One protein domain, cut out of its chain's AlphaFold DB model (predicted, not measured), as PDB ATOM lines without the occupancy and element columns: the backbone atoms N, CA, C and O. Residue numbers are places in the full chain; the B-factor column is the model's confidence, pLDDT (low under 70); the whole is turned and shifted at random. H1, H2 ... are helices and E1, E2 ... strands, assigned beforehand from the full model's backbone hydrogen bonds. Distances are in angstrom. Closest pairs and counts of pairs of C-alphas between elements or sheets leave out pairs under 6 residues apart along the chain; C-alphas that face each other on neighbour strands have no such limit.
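AT A GLANCE: This is residues 562 to 671 of the 694 residues of an uncharacterized protein of Candidatus Pacearchaeota archaeon (UniProt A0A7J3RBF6). Six short helices and one small strand hairpin make a rounded body: H6 runs nearest the middle, H1 crosses it, and the strand hairpin E1 and E2 packs on H3. H2 and H3 fold into a helical hairpin, and a long link, residues 621 to 634, folds back on itself between H5 and H6. The 110 printed residues hold, in chain order, H1, H2, H3, H4, H5, H6, E1 and E2; the sheet E1 - E2 is antiparallel, and the class is mostly helix. The whole is compact, with a radius of gyration of the C-alphas of 13.2 A and spans of 31 by 30 by 28 A.

HOW THE PARTS SIT: Start at H1, residues 562 to 573, which touches H2, residues 578 to 583, only at the corner and only just, with 3 pairs of C-alphas within 8 A; the closest are those of Trp 573 and Arg 579, 4.8 A. Next, H2 and H3, residues 587 to 599, touch as a helical hairpin at a shallow tilt of 20 degrees, opposite ways, closest at the C-alphas of Ala 581 and Gln 590, 5.3 A. Go on to H4, residues 605 to 611, and H5, residues 615 to 620, close but not clearly touching; their closest C-alphas, those of Phe 609 and Gly 615, are 6.5 A apart. H6, residues 635 to 646, touches residues 565 to 569 of H1 at a steep tilt of 69.7 degrees, only just short of about perpendicular, with the C-alphas of Leu 565 and Tyr 642 closest at 6.1 A. With Pro 635 alone, H6 only just touches H4, in 3 pairs of C-alphas within 8 A; the closest, those of Val 606 and Pro 635, are 6.1 A apart. Last come E1, residues 658 to 661, and E2, residues 667 to 670, an antiparallel hairpin with N 658 and O 670 at 2.9 A and N 670 and O 658 at 2.8 A, within hydrogen-bond range. The closest C-alphas of H3 and E2 are those of Asp 595 and Val 669, 5.8 A, while H3 and H6 are apart. Every O i to N i+4 pair is within hydrogen-bond range in H1, H2, H4, H5 and H6; in H3, 8 of 9 are.

IN THESE COORDINATES: Find C-alpha 562 at (218.871, 247.358, 376.406); from there H1 runs 16.3 A to Trp 573. H2 measures 8.6 A, H3 16.1 A, H4 9.7 A and H5 8.7 A. Look for C-alpha 635 at (222.506, 232.528, 367.154), where H6 begins its 16.6 A. E1 measures 10.2 A, and E2 runs 9.8 A to C-alpha 670 at (218.232, 218.811, 376.242).

THE WHOLE: The C-alphas farthest apart, those of Lys 576 and Val 626, are 35.5 A apart. The printed part has no cut. The links H5 to H6 and H6 to E1 are long; in the first, residues 622 to 623 pair antiparallel with residues 628 to 629. The mean pLDDT of the printed part is 81.2, and it is under 70 at residue 616, residues 619 to 633 and residue 664.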
ATOM      1  N   ASN A 562     220.323 247.387 376.213       74.56
ATOM      2  CA  ASN A 562     218.871 247.358 376.406       74.56
ATOM      3  C   ASN A 562     218.128 247.238 375.074       74.56
ATOM      4  O   ASN A 562     217.261 246.380 374.943       74.56
ATOM      5  N   LEU A 563     218.543 247.999 374.057       71.62
ATOM      6  CA  LEU A 563     218.001 247.875 372.703       71.62
ATOM      7  C   LEU A 563     218.194 246.460 372.143       71.62
ATOM      8  O   LEU A 563     217.260 245.881 371.601       71.62
ATOM      9  N   ALA A 564     219.377 245.865 372.316       76.38
ATOM     10  CA  ALA A 564     219.646 244.507 371.854       76.38
ATOM     11  C   ALA A 564     218.745 243.475 372.549       76.38
ATOM     12  O   ALA A 564     218.267 242.544 371.903       76.38
ATOM     13  N   LEU A 565     218.488 243.642 373.848       80.19
ATOM     14  CA  LEU A 565     217.566 242.782 374.590       80.19
ATOM     15  C   LEU A 565     216.129 242.925 374.095       80.19
ATOM     16  O   LEU A 565     215.462 241.907 373.926       80.19
ATOM     17  N   GLU A 566     215.675 244.150 373.836       80.12
ATOM     18  CA  GLU A 566     214.344 244.411 373.285       80.12
ATOM     19  C   GLU A 566     214.176 243.780 371.898       80.12
ATOM     20  O   GLU A 566     213.182 243.104 371.654       80.12
ATOM     21  N   GLU A 567     215.167 243.891 371.009       78.75
ATOM     22  CA  GLU A 567     215.074 243.276 369.679       78.75
ATOM     23  C   GLU A 567     215.028 241.750 369.722       78.75
ATOM     24  O   GLU A 567     214.268 241.123 368.978       78.75
ATOM     25  N   ILE A 568     215.850 241.138 370.579       84.19
ATOM     26  CA  ILE A 568     215.838 239.683 370.741       84.19
ATOM     27  C   ILE A 568     214.487 239.248 371.309       84.19
ATOM     28  O   ILE A 568     213.895 238.308 370.781       84.19
ATOM     29  N   GLN A 569     213.974 239.957 372.320       88.31
ATOM     30  CA  GLN A 569     212.659 239.701 372.906       88.31
ATOM     31  C   GLN A 569     211.553 239.780 371.848       88.31
ATOM     32  O   GLN A 569     210.790 238.829 371.693       88.31
ATOM     33  N   ASP A 570     211.526 240.854 371.057       83.38
ATOM     34  CA  ASP A 570     210.542 241.068 369.995       83.38
ATOM     35  C   ASP A 570     210.544 239.919 368.976       83.38
ATOM     36  O   ASP A 570     209.486 239.451 368.555       83.38
ATOM     37  N   VAL A 571     211.727 239.438 368.581       84.88
ATOM     38  CA  VAL A 571     211.860 238.323 367.631       84.88
ATOM     39  C   VAL A 571     211.391 237.002 368.230       84.88
ATOM     40  O   VAL A 571     210.759 236.209 367.528       84.88
ATOM     41  N   LEU A 572     211.672 236.756 369.509       89.94
ATOM     42  CA  LEU A 572     211.203 235.555 370.194       89.94
ATOM     43  C   LEU A 572     209.691 235.595 370.439       89.94
ATOM     44  O   LEU A 572     209.030 234.575 370.279       89.94
ATOM     45  N   TRP A 573     209.111 236.762 370.723       89.50
ATOM     46  CA  TRP A 573     207.662 236.949 370.871       89.50
ATOM     47  C   TRP A 573     206.870 236.709 369.581       89.50
ATOM     48  O   TRP A 573     205.665 236.470 369.640       89.50
ATOM     49  N   GLU A 574     207.518 236.715 368.412       84.00
ATOM     50  CA  GLU A 574     206.874 236.274 367.167       84.00
ATOM     51  C   GLU A 574     206.745 234.749 367.053       84.00
ATOM     52  O   GLU A 574     206.002 234.253 366.200       84.00
ATOM     53  N   ILE A 575     207.441 233.990 367.905       89.56
ATOM     54  CA  ILE A 575     207.283 232.541 367.999       89.56
ATOM     55  C   ILE A 575     205.965 232.253 368.719       89.56
ATOM     56  O   ILE A 575     205.717 232.713 369.832       89.56
ATOM     57  N   LYS A 576     205.100 231.473 368.067       88.50
ATOM     58  CA  LYS A 576     203.755 231.174 368.565       88.50
ATOM     59  C   LYS A 576     203.806 230.597 369.989       88.50
ATOM     60  O   LYS A 576     204.399 229.544 370.198       88.50
ATOM     61  N   GLY A 577     203.129 231.262 370.929       88.81
ATOM     62  CA  GLY A 577     203.007 230.843 372.329       88.81
ATOM     63  C   GLY A 577     204.178 231.242 373.233       88.81
ATOM     64  O   GLY A 577     204.114 231.018 374.440       88.81
ATOM     65  N   TYR A 578     205.268 231.784 372.675       92.88
ATOM     66  CA  TYR A 578     206.467 232.082 373.456       92.88
ATOM     67  C   TYR A 578     206.268 233.295 374.376       92.88
ATOM     68  O   TYR A 578     206.740 233.274 375.509       92.88
ATOM     69  N   ARG A 579     205.541 234.330 373.927       90.69
ATOM     70  CA  ARG A 579     205.260 235.520 374.747       90.69
ATOM     71  C   ARG A 579     204.540 235.144 376.041       90.69
ATOM     72  O   ARG A 579     204.983 235.534 377.113       90.69
ATOM     73  N   GLU A 580     203.491 234.331 375.944       90.19
ATOM     74  CA  GLU A 580     202.725 233.869 377.100       90.19
ATOM     75  C   GLU A 580     203.584 233.027 378.059       90.19
ATOM     76  O   GLU A 580     203.436 233.134 379.273       90.19
ATOM     77  N   ALA A 581     204.508 232.223 377.520       92.00
ATOM     78  CA  ALA A 581     205.441 231.417 378.307       92.00
ATOM     79  C   ALA A 581     206.516 232.252 379.021       92.00
ATOM     80  O   ALA A 581     206.992 231.893 380.100       92.00
ATOM     81  N   GLU A 582     206.937 233.356 378.406       90.81
ATOM     82  CA  GLU A 582     207.867 234.296 379.020       90.81
ATOM     83  C   GLU A 582     207.184 235.116 380.118       90.81
ATOM     84  O   GLU A 582     207.713 235.211 381.223       90.81
ATOM     85  N   GLU A 583     205.983 235.634 379.854       88.31
ATOM     86  CA  GLU A 583     205.184 236.398 380.823       88.31
ATOM     87  C   GLU A 583     204.780 235.548 382.045       88.31
ATOM     88  O   GLU A 583     204.729 236.066 383.160       88.31
ATOM     89  N   SER A 584     204.564 234.239 381.872       90.44
ATOM     90  CA  SER A 584     204.303 233.304 382.978       90.44
ATOM     91  C   SER A 584     205.557 232.840 383.729       90.44
ATOM     92  O   SER A 584     205.434 232.099 384.705       90.44
ATOM     93  N   CYS A 585     206.753 233.252 383.292       88.12
ATOM     94  CA  CYS A 585     208.045 232.809 383.828       88.12
ATOM     95  C   CYS A 585     208.254 231.275 383.797       88.12
ATOM     96  O   CYS A 585     209.047 230.739 384.572       88.12
ATOM     97  N   ASP A 586     207.578 230.550 382.896       91.38
ATOM     98  CA  ASP A 586     207.697 229.091 382.781       91.38
ATOM     99  C   ASP A 586     208.863 228.695 381.856       91.38
ATOM    100  O   ASP A 586     208.714 228.561 380.636       91.38
ATOM    101  N   LYS A 587     210.041 228.469 382.455       92.88
ATOM    102  CA  LYS A 587     211.263 228.020 381.755       92.88
ATOM    103  C   LYS A 587     211.022 226.776 380.889       92.88
ATOM    104  O   LYS A 587     211.509 226.704 379.759       92.88
ATOM    105  N   SER A 588     210.290 225.788 381.401       91.31
ATOM    106  CA  SER A 588     210.072 224.516 380.705       91.31
ATOM    107  C   SER A 588     209.205 224.704 379.463       91.31
ATOM    108  O   SER A 588     209.512 224.162 378.397       91.31
ATOM    109  N   LEU A 589     208.154 225.519 379.574       93.62
ATOM    110  CA  LEU A 589     207.299 225.884 378.450       93.62
ATOM    111  C   LEU A 589     208.058 226.706 377.402       93.62
ATOM    112  O   LEU A 589     207.960 226.391 376.214       93.62
ATOM    113  N   GLN A 590     208.848 227.698 377.827       94.62
ATOM    114  CA  GLN A 590     209.687 228.508 376.934       94.62
ATOM    115  C   GLN A 590     210.619 227.621 376.101       94.62
ATOM    116  O   GLN A 590     210.622 227.700 374.872       94.62
ATOM    117  N   LEU A 591     211.373 226.732 376.756       94.69
ATOM    118  CA  LEU A 591     212.340 225.864 376.087       94.69
ATOM    119  C   LEU A 591     211.674 224.843 375.162       94.69
ATOM    120  O   LEU A 591     212.170 224.620 374.058       94.69
ATOM    121  N   ARG A 592     210.517 224.292 375.544       94.06
ATOM    122  CA  ARG A 592     209.732 223.424 374.655       94.06
ATOM    123  C   ARG A 592     209.305 224.154 373.379       94.06
ATOM    124  O   ARG A 592     209.459 223.612 372.286       94.06
ATOM    125  N   ILE A 593     208.822 225.390 373.505       94.56
ATOM    126  CA  ILE A 593     208.412 226.210 372.356       94.56
ATOM    127  C   ILE A 593     209.616 226.538 371.468       94.56
ATOM    128  O   ILE A 593     209.531 226.387 370.249       94.56
ATOM    129  N   LEU A 594     210.759 226.925 372.045       93.81
ATOM    130  CA  LEU A 594     211.982 227.168 371.274       93.81
ATOM    131  C   LEU A 594     212.459 225.904 370.540       93.81
ATOM    132  O   LEU A 594     212.845 225.973 369.373       93.81
ATOM    133  N   ASP A 595     212.399 224.736 371.172       92.12
ATOM    134  CA  ASP A 595     212.777 223.480 370.526       92.12
ATOM    135  C   ASP A 595     211.870 223.152 369.328       92.12
ATOM    136  O   ASP A 595     212.353 222.892 368.221       92.12
ATOM    137  N   GLU A 596     210.551 223.210 369.524       90.88
ATOM    138  CA  GLU A 596     209.551 222.842 368.515       90.88
ATOM    139  C   GLU A 596     209.430 223.857 367.376       90.88
ATOM    140  O   GLU A 596     209.411 223.476 366.201       90.88
ATOM    141  N   GLU A 597     209.358 225.144 367.701       91.31
ATOM    142  CA  GLU A 597     209.042 226.198 366.739       91.31
ATOM    143  C   GLU A 597     210.289 226.856 366.139       91.31
ATOM    144  O   GLU A 597     210.268 227.258 364.970       91.31
ATOM    145  N   LEU A 598     211.395 226.926 366.886       90.81
ATOM    146  CA  LEU A 598     212.631 227.557 366.421       90.81
ATOM    147  C   LEU A 598     213.648 226.520 365.933       90.81
ATOM    148  O   LEU A 598     213.960 226.503 364.739       90.81
ATOM    149  N   PHE A 599     214.154 225.643 366.802       90.75
ATOM    150  CA  PHE A 599     215.294 224.772 366.481       90.75
ATOM    151  C   PHE A 599     214.944 223.655 365.492       90.75
ATOM    152  O   PHE A 599     215.664 223.460 364.506       90.75
ATOM    153  N   LYS A 600     213.824 222.950 365.691       87.94
ATOM    154  CA  LYS A 600     213.402 221.843 364.812       87.94
ATOM    155  C   LYS A 600     212.922 222.322 363.439       87.94
ATOM    156  O   LYS A 600     213.225 221.678 362.430       87.94
ATOM    157  N   LYS A 601     212.203 223.450 363.371       87.56
ATOM    158  CA  LYS A 601     211.672 223.999 362.107       87.56
ATOM    159  C   LYS A 601     212.711 224.760 361.284       87.56
ATOM    160  O   LYS A 601     212.582 224.808 360.061       87.56
ATOM    161  N   ASN A 602     213.754 225.311 361.910       86.31
ATOM    162  CA  ASN A 602     214.730 226.173 361.239       86.31
ATOM    163  C   ASN A 602     216.155 225.596 361.330       86.31
ATOM    164  O   ASN A 602     216.965 226.056 362.135       86.31
ATOM    165  N   PRO A 603     216.525 224.636 360.456       77.25
ATOM    166  CA  PRO A 603     217.830 223.969 360.513       77.25
ATOM    167  C   PRO A 603     219.020 224.908 360.252       77.25
ATOM    168  O   PRO A 603     220.150 224.578 360.605       77.25
ATOM    169  N   ASN A 604     218.783 226.074 359.640       85.38
ATOM    170  CA  ASN A 604     219.764 227.149 359.521       85.38
ATOM    171  C   ASN A 604     219.301 228.370 360.326       85.38
ATOM    172  O   ASN A 604     218.713 229.308 359.782       85.38
ATOM    173  N   LEU A 605     219.593 228.344 361.627       86.06
ATOM    174  CA  LEU A 605     219.233 229.416 362.555       86.06
ATOM    175  C   LEU A 605     219.864 230.758 362.179       86.06
ATOM    176  O   LEU A 605     219.226 231.784 362.357       86.06
ATOM    177  N   VAL A 606     221.067 230.776 361.597       84.25
ATOM    178  CA  VAL A 606     221.705 232.031 361.162       84.25
ATOM    179  C   VAL A 606     220.819 232.743 360.141       84.25
ATOM    180  O   VAL A 606     220.487 233.911 360.319       84.25
ATOM    181  N   ASN A 607     220.376 232.030 359.103       83.88
ATOM    182  CA  ASN A 607     219.502 232.609 358.082       83.88
ATOM    183  C   ASN A 607     218.148 233.036 358.654       83.88
ATOM    184  O   ASN A 607     217.605 234.049 358.215       83.88
ATOM    185  N   TRP A 608     217.612 232.287 359.621       87.31
ATOM    186  CA  TRP A 608     216.374 232.666 360.294       87.31
ATOM    187  C   TRP A 608     216.543 233.979 361.067       87.31
ATOM    188  O   TRP A 608     215.806 234.919 360.800       87.31
ATOM    189  N   PHE A 609     217.570 234.100 361.914       82.38
ATOM    190  CA  PHE A 609     217.849 235.325 362.675       82.38
ATOM    191  C   PHE A 609     218.107 236.527 361.744       82.38
ATOM    192  O   PHE A 609     217.606 237.616 362.003       82.38
ATOM    193  N   ILE A 610     218.814 236.338 360.616       76.06
ATOM    194  CA  ILE A 610     219.004 237.397 359.601       76.06
ATOM    195  C   ILE A 610     217.657 237.820 359.006       76.06
ATOM    196  O   ILE A 610     217.384 239.015 358.892       76.06
ATOM    197  N   LYS A 611     216.813 236.855 358.620       77.62
ATOM    198  CA  LYS A 611     215.485 237.111 358.045       77.62
ATOM    199  C   LYS A 611     214.567 237.830 359.037       77.62
ATOM    200  O   LYS A 611     213.783 238.677 358.622       77.62
ATOM    201  N   MET A 612     214.698 237.508 360.319       76.38
ATOM    202  CA  MET A 612     213.980 238.146 361.419       76.38
ATOM    203  C   MET A 612     214.620 239.466 361.863       76.38
ATOM    204  O   MET A 612     214.179 240.023 362.850       76.38
ATOM    205  N   GLY A 613     215.627 239.982 361.148       70.75
ATOM    206  CA  GLY A 613     216.162 241.330 361.356       70.75
ATOM    207  C   GLY A 613     217.365 241.448 362.295       70.75
ATOM    208  O   GLY A 613     218.058 242.459 362.241       70.75
ATOM    209  N   LEU A 614     217.736 240.386 363.016       75.69
ATOM    210  CA  LEU A 614     218.881 240.359 363.947       75.69
ATOM    211  C   LEU A 614     220.252 240.262 363.248       75.69
ATOM    212  O   LEU A 614     221.279 240.017 363.881       75.69
ATOM    213  N   GLY A 615     220.296 240.443 361.923       70.06
ATOM    214  CA  GLY A 615     221.532 240.412 361.138       70.06
ATOM    215  C   GLY A 615     222.555 241.460 361.584       70.06
ATOM    216  O   GLY A 615     223.736 241.146 361.682       70.06
ATOM    217  N   GLY A 616     222.100 242.676 361.913       66.38
ATOM    218  CA  GLY A 616     222.976 243.748 362.402       66.38
ATOM    219  C   GLY A 616     223.623 243.404 363.746       66.38
ATOM    220  O   GLY A 616     224.833 243.560 363.898       66.38
ATOM    221  N   LEU A 617     222.838 242.841 364.671       71.69
ATOM    222  CA  LEU A 617     223.306 242.387 365.984       71.69
ATOM    223  C   LEU A 617     224.331 241.246 365.845       71.69
ATOM    224  O   LEU A 617     225.355 241.236 366.522       71.69
ATOM    225  N   MET A 618     224.123 240.334 364.888       72.25
ATOM    226  CA  MET A 618     225.074 239.258 364.568       72.25
ATOM    227  C   MET A 618     226.390 239.718 363.931       72.25
ATOM    228  O   MET A 618     227.374 238.969 363.994       72.25
ATOM    229  N   ASP A 619     226.402 240.876 363.268       64.69
ATOM    230  CA  ASP A 619     227.563 241.384 362.536       64.69
ATOM    231  C   ASP A 619     228.371 242.432 363.326       64.69
ATOM    232  O   ASP A 619     229.576 242.522 363.084       64.69
ATOM    233  N   TYR A 620     227.753 243.182 364.253       57.00
ATOM    234  CA  TYR A 620     228.364 244.384 364.855       57.00
ATOM    235  C   TYR A 620     228.218 244.553 366.377       57.00
ATOM    236  O   TYR A 620     228.804 245.490 366.913       57.00
ATOM    237  N   PHE A 621     227.482 243.703 367.101       61.03
ATOM    238  CA  PHE A 621     227.272 243.926 368.538       61.03
ATOM    239  C   PHE A 621     228.531 243.605 369.372       61.03
ATOM    240  O   PHE A 621     228.981 242.456 369.419       61.03
ATOM    241  N   VAL A 622     229.092 244.625 370.035       53.19
ATOM    242  CA  VAL A 622     230.294 244.542 370.888       53.19
ATOM    243  C   VAL A 622     229.933 244.934 372.323       53.19
ATOM    244  O   VAL A 622     229.519 246.067 372.561       53.19
ATOM    245  N   TYR A 623     230.134 244.020 373.275       54.47
ATOM    246  CA  TYR A 623     229.966 244.249 374.713       54.47
ATOM    247  C   TYR A 623     231.335 244.120 375.413       54.47
ATOM    248  O   TYR A 623     232.063 243.176 375.125       54.47
ATOM    249  N   ASP A 624     231.695 245.026 376.323       44.31
ATOM    250  CA  ASP A 624     232.831 244.850 377.256       44.31
ATOM    251  C   ASP A 624     232.324 245.143 378.675       44.31
ATOM    252  O   ASP A 624     231.459 245.997 378.836       44.31
ATOM    253  N   ASP A 625     232.676 244.335 379.684       40.19
ATOM    254  CA  ASP A 625     233.925 244.549 380.439       40.19
ATOM    255  C   ASP A 625     235.038 243.480 380.371       40.19
ATOM    256  O   ASP A 625     236.144 243.758 380.824       40.19
ATOM    257  N   VAL A 626     234.849 242.279 379.808       36.78
ATOM    258  CA  VAL A 626     235.972 241.335 379.577       36.78
ATOM    259  C   VAL A 626     235.651 240.415 378.390       36.78
ATOM    260  O   VAL A 626     234.865 239.480 378.529       36.78
ATOM    261  N   LYS A 627     236.275 240.623 377.219       37.50
ATOM    262  CA  LYS A 627     236.216 239.699 376.053       37.50
ATOM    263  C   LYS A 627     234.789 239.362 375.561       37.50
ATOM    264  O   LYS A 627     234.529 238.239 375.128       37.50
ATOM    265  N   GLY A 628     233.858 240.312 375.582       44.38
ATOM    266  CA  GLY A 628     232.452 240.096 375.211       44.38
ATOM    267  C   GLY A 628     232.131 240.320 373.727       44.38
ATOM    268  O   GLY A 628     231.133 240.955 373.395       44.38
ATOM    269  N   ILE A 629     232.943 239.801 372.800       47.47
ATOM    270  CA  ILE A 629     232.533 239.748 371.388       47.47
ATOM    271  C   ILE A 629     231.491 238.629 371.270       47.47
ATOM    272  O   ILE A 629     231.851 237.454 371.393       47.47
ATOM    273  N   LEU A 630     230.215 238.950 370.998       54.62
ATOM    274  CA  LEU A 630     229.286 237.930 370.501       54.62
ATOM    275  C   LEU A 630     229.949 237.312 369.275       54.62
ATOM    276  O   LEU A 630     230.234 238.010 368.299       54.62
ATOM    277  N   LYS A 631     230.263 236.013 369.328       55.88
ATOM    278  CA  LYS A 631     230.934 235.336 368.216       55.88
ATOM    279  C   LYS A 631     230.142 235.622 366.943       55.88
ATOM    280  O   LYS A 631     228.981 235.223 366.847       55.88
ATOM    281  N   ARG A 632     230.773 236.329 365.997       61.41
ATOM    282  CA  ARG A 632     230.128 236.836 364.780       61.41
ATOM    283  C   ARG A 632     229.265 235.741 364.149       61.41
ATOM    284  O   ARG A 632     229.745 234.624 363.935       61.41
ATOM    285  N   ARG A 633     227.996 236.060 363.867       67.75
ATOM    286  CA  ARG A 633     227.001 235.131 363.290       67.75
ATOM    287  C   ARG A 633     226.734 233.865 364.121       67.75
ATOM    288  O   ARG A 633     226.614 232.772 363.565       67.75
ATOM    289  N   SER A 634     226.624 233.983 365.444       79.81
ATOM    290  CA  SER A 634     226.283 232.860 366.330       79.81
ATOM    291  C   SER A 634     224.927 233.071 367.025       79.81
ATOM    292  O   SER A 634     224.893 233.691 368.085       79.81
ATOM    293  N   PRO A 635     223.821 232.501 366.498       84.19
ATOM    294  CA  PRO A 635     222.506 232.528 367.154       84.19
ATOM    295  C   PRO A 635     222.539 232.006 368.595       84.19
ATOM    296  O   PRO A 635     221.835 232.512 369.457       84.19
ATOM    297  N   TYR A 636     223.417 231.036 368.869       86.88
ATOM    298  CA  TYR A 636     223.660 230.518 370.216       86.88
ATOM    299  C   TYR A 636     224.111 231.608 371.197       86.88
ATOM    300  O   TYR A 636     223.608 231.672 372.311       86.88
ATOM    301  N   GLU A 637     225.034 232.483 370.784       83.56
ATOM    302  CA  GLU A 637     225.530 233.542 371.675       83.56
ATOM    303  C   GLU A 637     224.476 234.635 371.878       83.56
ATOM    304  O   GLU A 637     224.413 235.215 372.954       83.56
ATOM    305  N   ILE A 638     223.611 234.879 370.885       85.38
ATOM    306  CA  ILE A 638     222.476 235.804 371.021       85.38
ATOM    307  C   ILE A 638     221.495 235.300 372.082       85.38
ATOM    308  O   ILE A 638     221.116 236.053 372.974       85.38
ATOM    309  N   LEU A 639     221.122 234.019 372.020       89.38
ATOM    310  CA  LEU A 639     220.237 233.410 373.016       89.38
ATOM    311  C   LEU A 639     220.879 233.389 374.405       89.38
ATOM    312  O   LEU A 639     220.204 233.669 375.387       89.38
ATOM    313  N   ARG A 640     222.186 233.116 374.492       87.81
ATOM    314  CA  ARG A 640     222.932 233.147 375.758       87.81
ATOM    315  C   ARG A 640     223.017 234.552 376.350       87.81
ATOM    316  O   ARG A 640     222.912 234.716 377.559       87.81
ATOM    317  N   PHE A 641     223.202 235.565 375.508       85.00
ATOM    318  CA  PHE A 641     223.145 236.963 375.926       85.00
ATOM    319  C   PHE A 641     221.759 237.323 376.464       85.00
ATOM    320  O   PHE A 641     221.667 237.944 377.519       85.00
ATOM    321  N   TYR A 642     220.698 236.903 375.779       89.31
ATOM    322  CA  TYR A 642     219.330 237.141 376.226       89.31
ATOM    323  C   TYR A 642     219.038 236.463 377.570       89.31
ATOM    324  O   TYR A 642     218.652 237.141 378.521       89.31
ATOM    325  N   ASP A 643     219.340 235.165 377.680       90.50
ATOM    326  CA  ASP A 643     219.206 234.379 378.910       90.50
ATOM    327  C   ASP A 643     219.931 235.026 380.094       90.50
ATOM    328  O   ASP A 643     219.321 235.278 381.131       90.50
ATOM    329  N   LYS A 644     221.213 235.373 379.916       87.50
ATOM    330  CA  LYS A 644     222.041 235.966 380.974       87.50
ATOM    331  C   LYS A 644     221.461 237.275 381.513       87.50
ATOM    332  O   LYS A 644     221.581 237.547 382.698       87.50
ATOM    333  N   ASN A 645     220.898 238.116 380.649       86.00
ATOM    334  CA  ASN A 645     220.402 239.432 381.060       86.00
ATOM    335  C   ASN A 645     218.956 239.402 381.566       86.00
ATOM    336  O   ASN A 645     218.559 240.294 382.309       86.00
ATOM    337  N   LYS A 646     218.170 238.399 381.164       87.75
ATOM    338  CA  LYS A 646     216.793 238.193 381.631       87.75
ATOM    339  C   LYS A 646     216.693 237.189 382.787       87.75
ATOM    340  O   LYS A 646     215.622 237.066 383.365       87.75
ATOM    341  N   ASN A 647     217.792 236.518 383.139       89.06
ATOM    342  CA  ASN A 647     217.870 235.471 384.162       89.06
ATOM    343  C   ASN A 647     216.877 234.318 383.922       89.06
ATOM    344  O   ASN A 647     216.176 233.897 384.837       89.06
ATOM    345  N   LEU A 648     216.804 233.811 382.686       90.31
ATOM    346  CA  LEU A 648     215.816 232.785 382.300       90.31
ATOM    347  C   LEU A 648     216.266 231.351 382.635       90.31
ATOM    348  O   LEU A 648     215.457 230.422 382.636       90.31
ATOM    349  N   GLY A 649     217.554 231.155 382.921       90.69
ATOM    350  CA  GLY A 649     218.139 229.864 383.273       90.69
ATOM    351  C   GLY A 649     218.197 228.870 382.110       90.69
ATOM    352  O   GLY A 649     218.308 227.669 382.342       90.69
ATOM    353  N   TRP A 650     218.115 229.313 380.857       94.12
ATOM    354  CA  TRP A 650     218.100 228.426 379.689       94.12
ATOM    355  C   TRP A 650     219.384 227.630 379.500       94.12
ATOM    356  O   TRP A 650     219.342 226.541 378.938       94.12
ATOM    357  N   PHE A 651     220.518 228.173 379.936       92.25
ATOM    358  CA  PHE A 651     221.832 227.540 379.809       92.25
ATOM    359  C   PHE A 651     222.380 227.042 381.156       92.25
ATOM    360  O   PHE A 651     223.560 226.713 381.247       92.25
ATOM    361  N   ASP A 652     221.546 227.008 382.197       90.31
ATOM    362  CA  ASP A 652     221.921 226.506 383.519       90.31
ATOM    363  C   ASP A 652     221.934 224.972 383.538       90.31
ATOM    364  O   ASP A 652     220.888 224.333 383.616       90.31
ATOM    365  N   GLU A 653     223.130 224.382 383.493       85.62
ATOM    366  CA  GLU A 653     223.324 222.925 383.471       85.62
ATOM    367  C   GLU A 653     222.859 222.213 384.749       85.62
ATOM    368  O   GLU A 653     222.720 220.990 384.738       85.62
ATOM    369  N   SER A 654     222.583 222.949 385.831       84.81
ATOM    370  CA  SER A 654     222.059 222.371 387.069       84.81
ATOM    371  C   SER A 654     220.549 222.095 387.034       84.81
ATOM    372  O   SER A 654     220.043 221.385 387.905       84.81
ATOM    373  N   SER A 655     219.821 222.602 386.028       84.25
ATOM    374  CA  SER A 655     218.367 222.453 385.936       84.25
ATOM    375  C   SER A 655     217.878 222.170 384.508       84.25
ATOM    376  O   SER A 655     217.987 223.008 383.616       84.25
ATOM    377  N   TYR A 656     217.273 220.998 384.282       84.44
ATOM    378  CA  TYR A 656     216.684 220.628 382.985       84.44
ATOM    379  C   TYR A 656     215.247 221.158 382.837       84.44
ATOM    380  O   TYR A 656     214.522 221.213 383.832       84.44
ATOM    381  N   PRO A 657     214.793 221.515 381.617       92.44
ATOM    382  CA  PRO A 657     215.510 221.454 380.335       92.44
ATOM    383  C   PRO A 657     216.554 222.572 380.144       92.44
ATOM    384  O   PRO A 657     216.465 223.621 380.775       92.44
ATOM    385  N   VAL A 658     217.529 222.359 379.247       92.94
ATOM    386  CA  VAL A 658     218.621 223.309 378.938       92.94
ATOM    387  C   VAL A 658     218.910 223.419 377.441       92.94
ATOM    388  O   VAL A 658     218.782 222.449 376.697       92.94
ATOM    389  N   ILE A 659     219.371 224.579 376.977       92.81
ATOM    390  CA  ILE A 659     219.864 224.769 375.610       92.81
ATOM    391  C   ILE A 659     221.320 224.308 375.529       92.81
ATOM    392  O   ILE A 659     222.190 224.797 376.248       92.81
ATOM    393  N   ARG A 660     221.614 223.419 374.577       89.81
ATOM    394  CA  ARG A 660     222.972 222.954 374.274       89.81
ATOM    395  C   ARG A 660     223.351 223.227 372.826       89.81
ATOM    396  O   ARG A 660     222.517 223.407 371.934       89.81
ATOM    397  N   ARG A 661     224.663 223.237 372.586       86.31
ATOM    398  CA  ARG A 661     225.252 223.277 371.247       86.31
ATOM    399  C   ARG A 661     225.993 221.980 370.984       86.31
ATOM    400  O   ARG A 661     226.925 221.625 371.693       86.31
ATOM    401  N   SER A 662     225.602 221.299 369.924       82.25
ATOM    402  CA  SER A 662     226.289 220.102 369.444       82.25
ATOM    403  C   SER A 662     227.631 220.440 368.778       82.25
ATOM    404  O   SER A 662     227.883 221.583 368.381       82.25
ATOM    405  N   LEU A 663     228.481 219.425 368.594       74.69
ATOM    406  CA  LEU A 663     229.793 219.552 367.941       74.69
ATOM    407  C   LEU A 663     229.710 220.127 366.517       74.69
ATOM    408  O   LEU A 663     230.598 220.861 366.086       74.69
ATOM    409  N   ASP A 664     228.617 219.861 365.795       69.75
ATOM    410  CA  ASP A 664     228.375 220.415 364.457       69.75
ATOM    411  C   ASP A 664     227.713 221.803 364.476       69.75
ATOM    412  O   ASP A 664     227.270 222.309 363.443       69.75
ATOM    413  N   LYS A 665     227.717 222.447 365.648       75.06
ATOM    414  CA  LYS A 665     227.216 223.793 365.921       75.06
ATOM    415  C   LYS A 665     225.692 223.934 365.870       75.06
ATOM    416  O   LYS A 665     225.237 225.079 365.936       75.06
ATOM    417  N   ARG A 666     224.910 222.846 365.805       81.06
ATOM    418  CA  ARG A 666     223.444 222.913 365.951       81.06
ATOM    419  C   ARG A 666     223.047 223.187 367.396       81.06
ATOM    420  O   ARG A 666     223.604 222.585 368.313       81.06
ATOM    421  N   VAL A 667     222.084 224.085 367.561       87.69
ATOM    422  CA  VAL A 667     221.461 224.421 368.845       87.69
ATOM    423  C   VAL A 667     220.237 223.528 369.030       87.69
ATOM    424  O   VAL A 667     219.500 223.315 368.066       87.69
ATOM    425  N   TYR A 668     220.062 222.966 370.223       89.19
ATOM    426  CA  TYR A 668     218.944 222.089 370.576       89.19
ATOM    427  C   TYR A 668     218.628 222.204 372.072       89.19
ATOM    428  O   TYR A 668     219.457 222.708 372.832       89.19
ATOM    429  N   VAL A 669     217.454 221.726 372.489       91.12
ATOM    430  CA  VAL A 669     217.094 221.609 373.909       91.12
ATOM    431  C   VAL A 669     217.337 220.179 374.386       91.12
ATOM    432  O   VAL A 669     216.899 219.222 373.751       91.12
ATOM    433  N   ALA A 670     218.060 220.045 375.493       90.88
ATOM    434  CA  ALA A 670     218.232 218.811 376.242       90.88
ATOM    435  C   ALA A 670     217.222 218.788 377.396       90.88
ATOM    436  O   ALA A 670     217.171 219.730 378.185       90.88
ATOM    437  N   TYR A 671     216.423 217.727 377.484       89.94
ATOM    438  CA  TYR A 671     215.402 217.565 378.529       89.94
ATOM    439  C   TYR A 671     215.903 216.730 379.713       89.94
ATOM    440  O   TYR A 671     215.281 216.733 380.769       89.94
TER     441      TYR A 671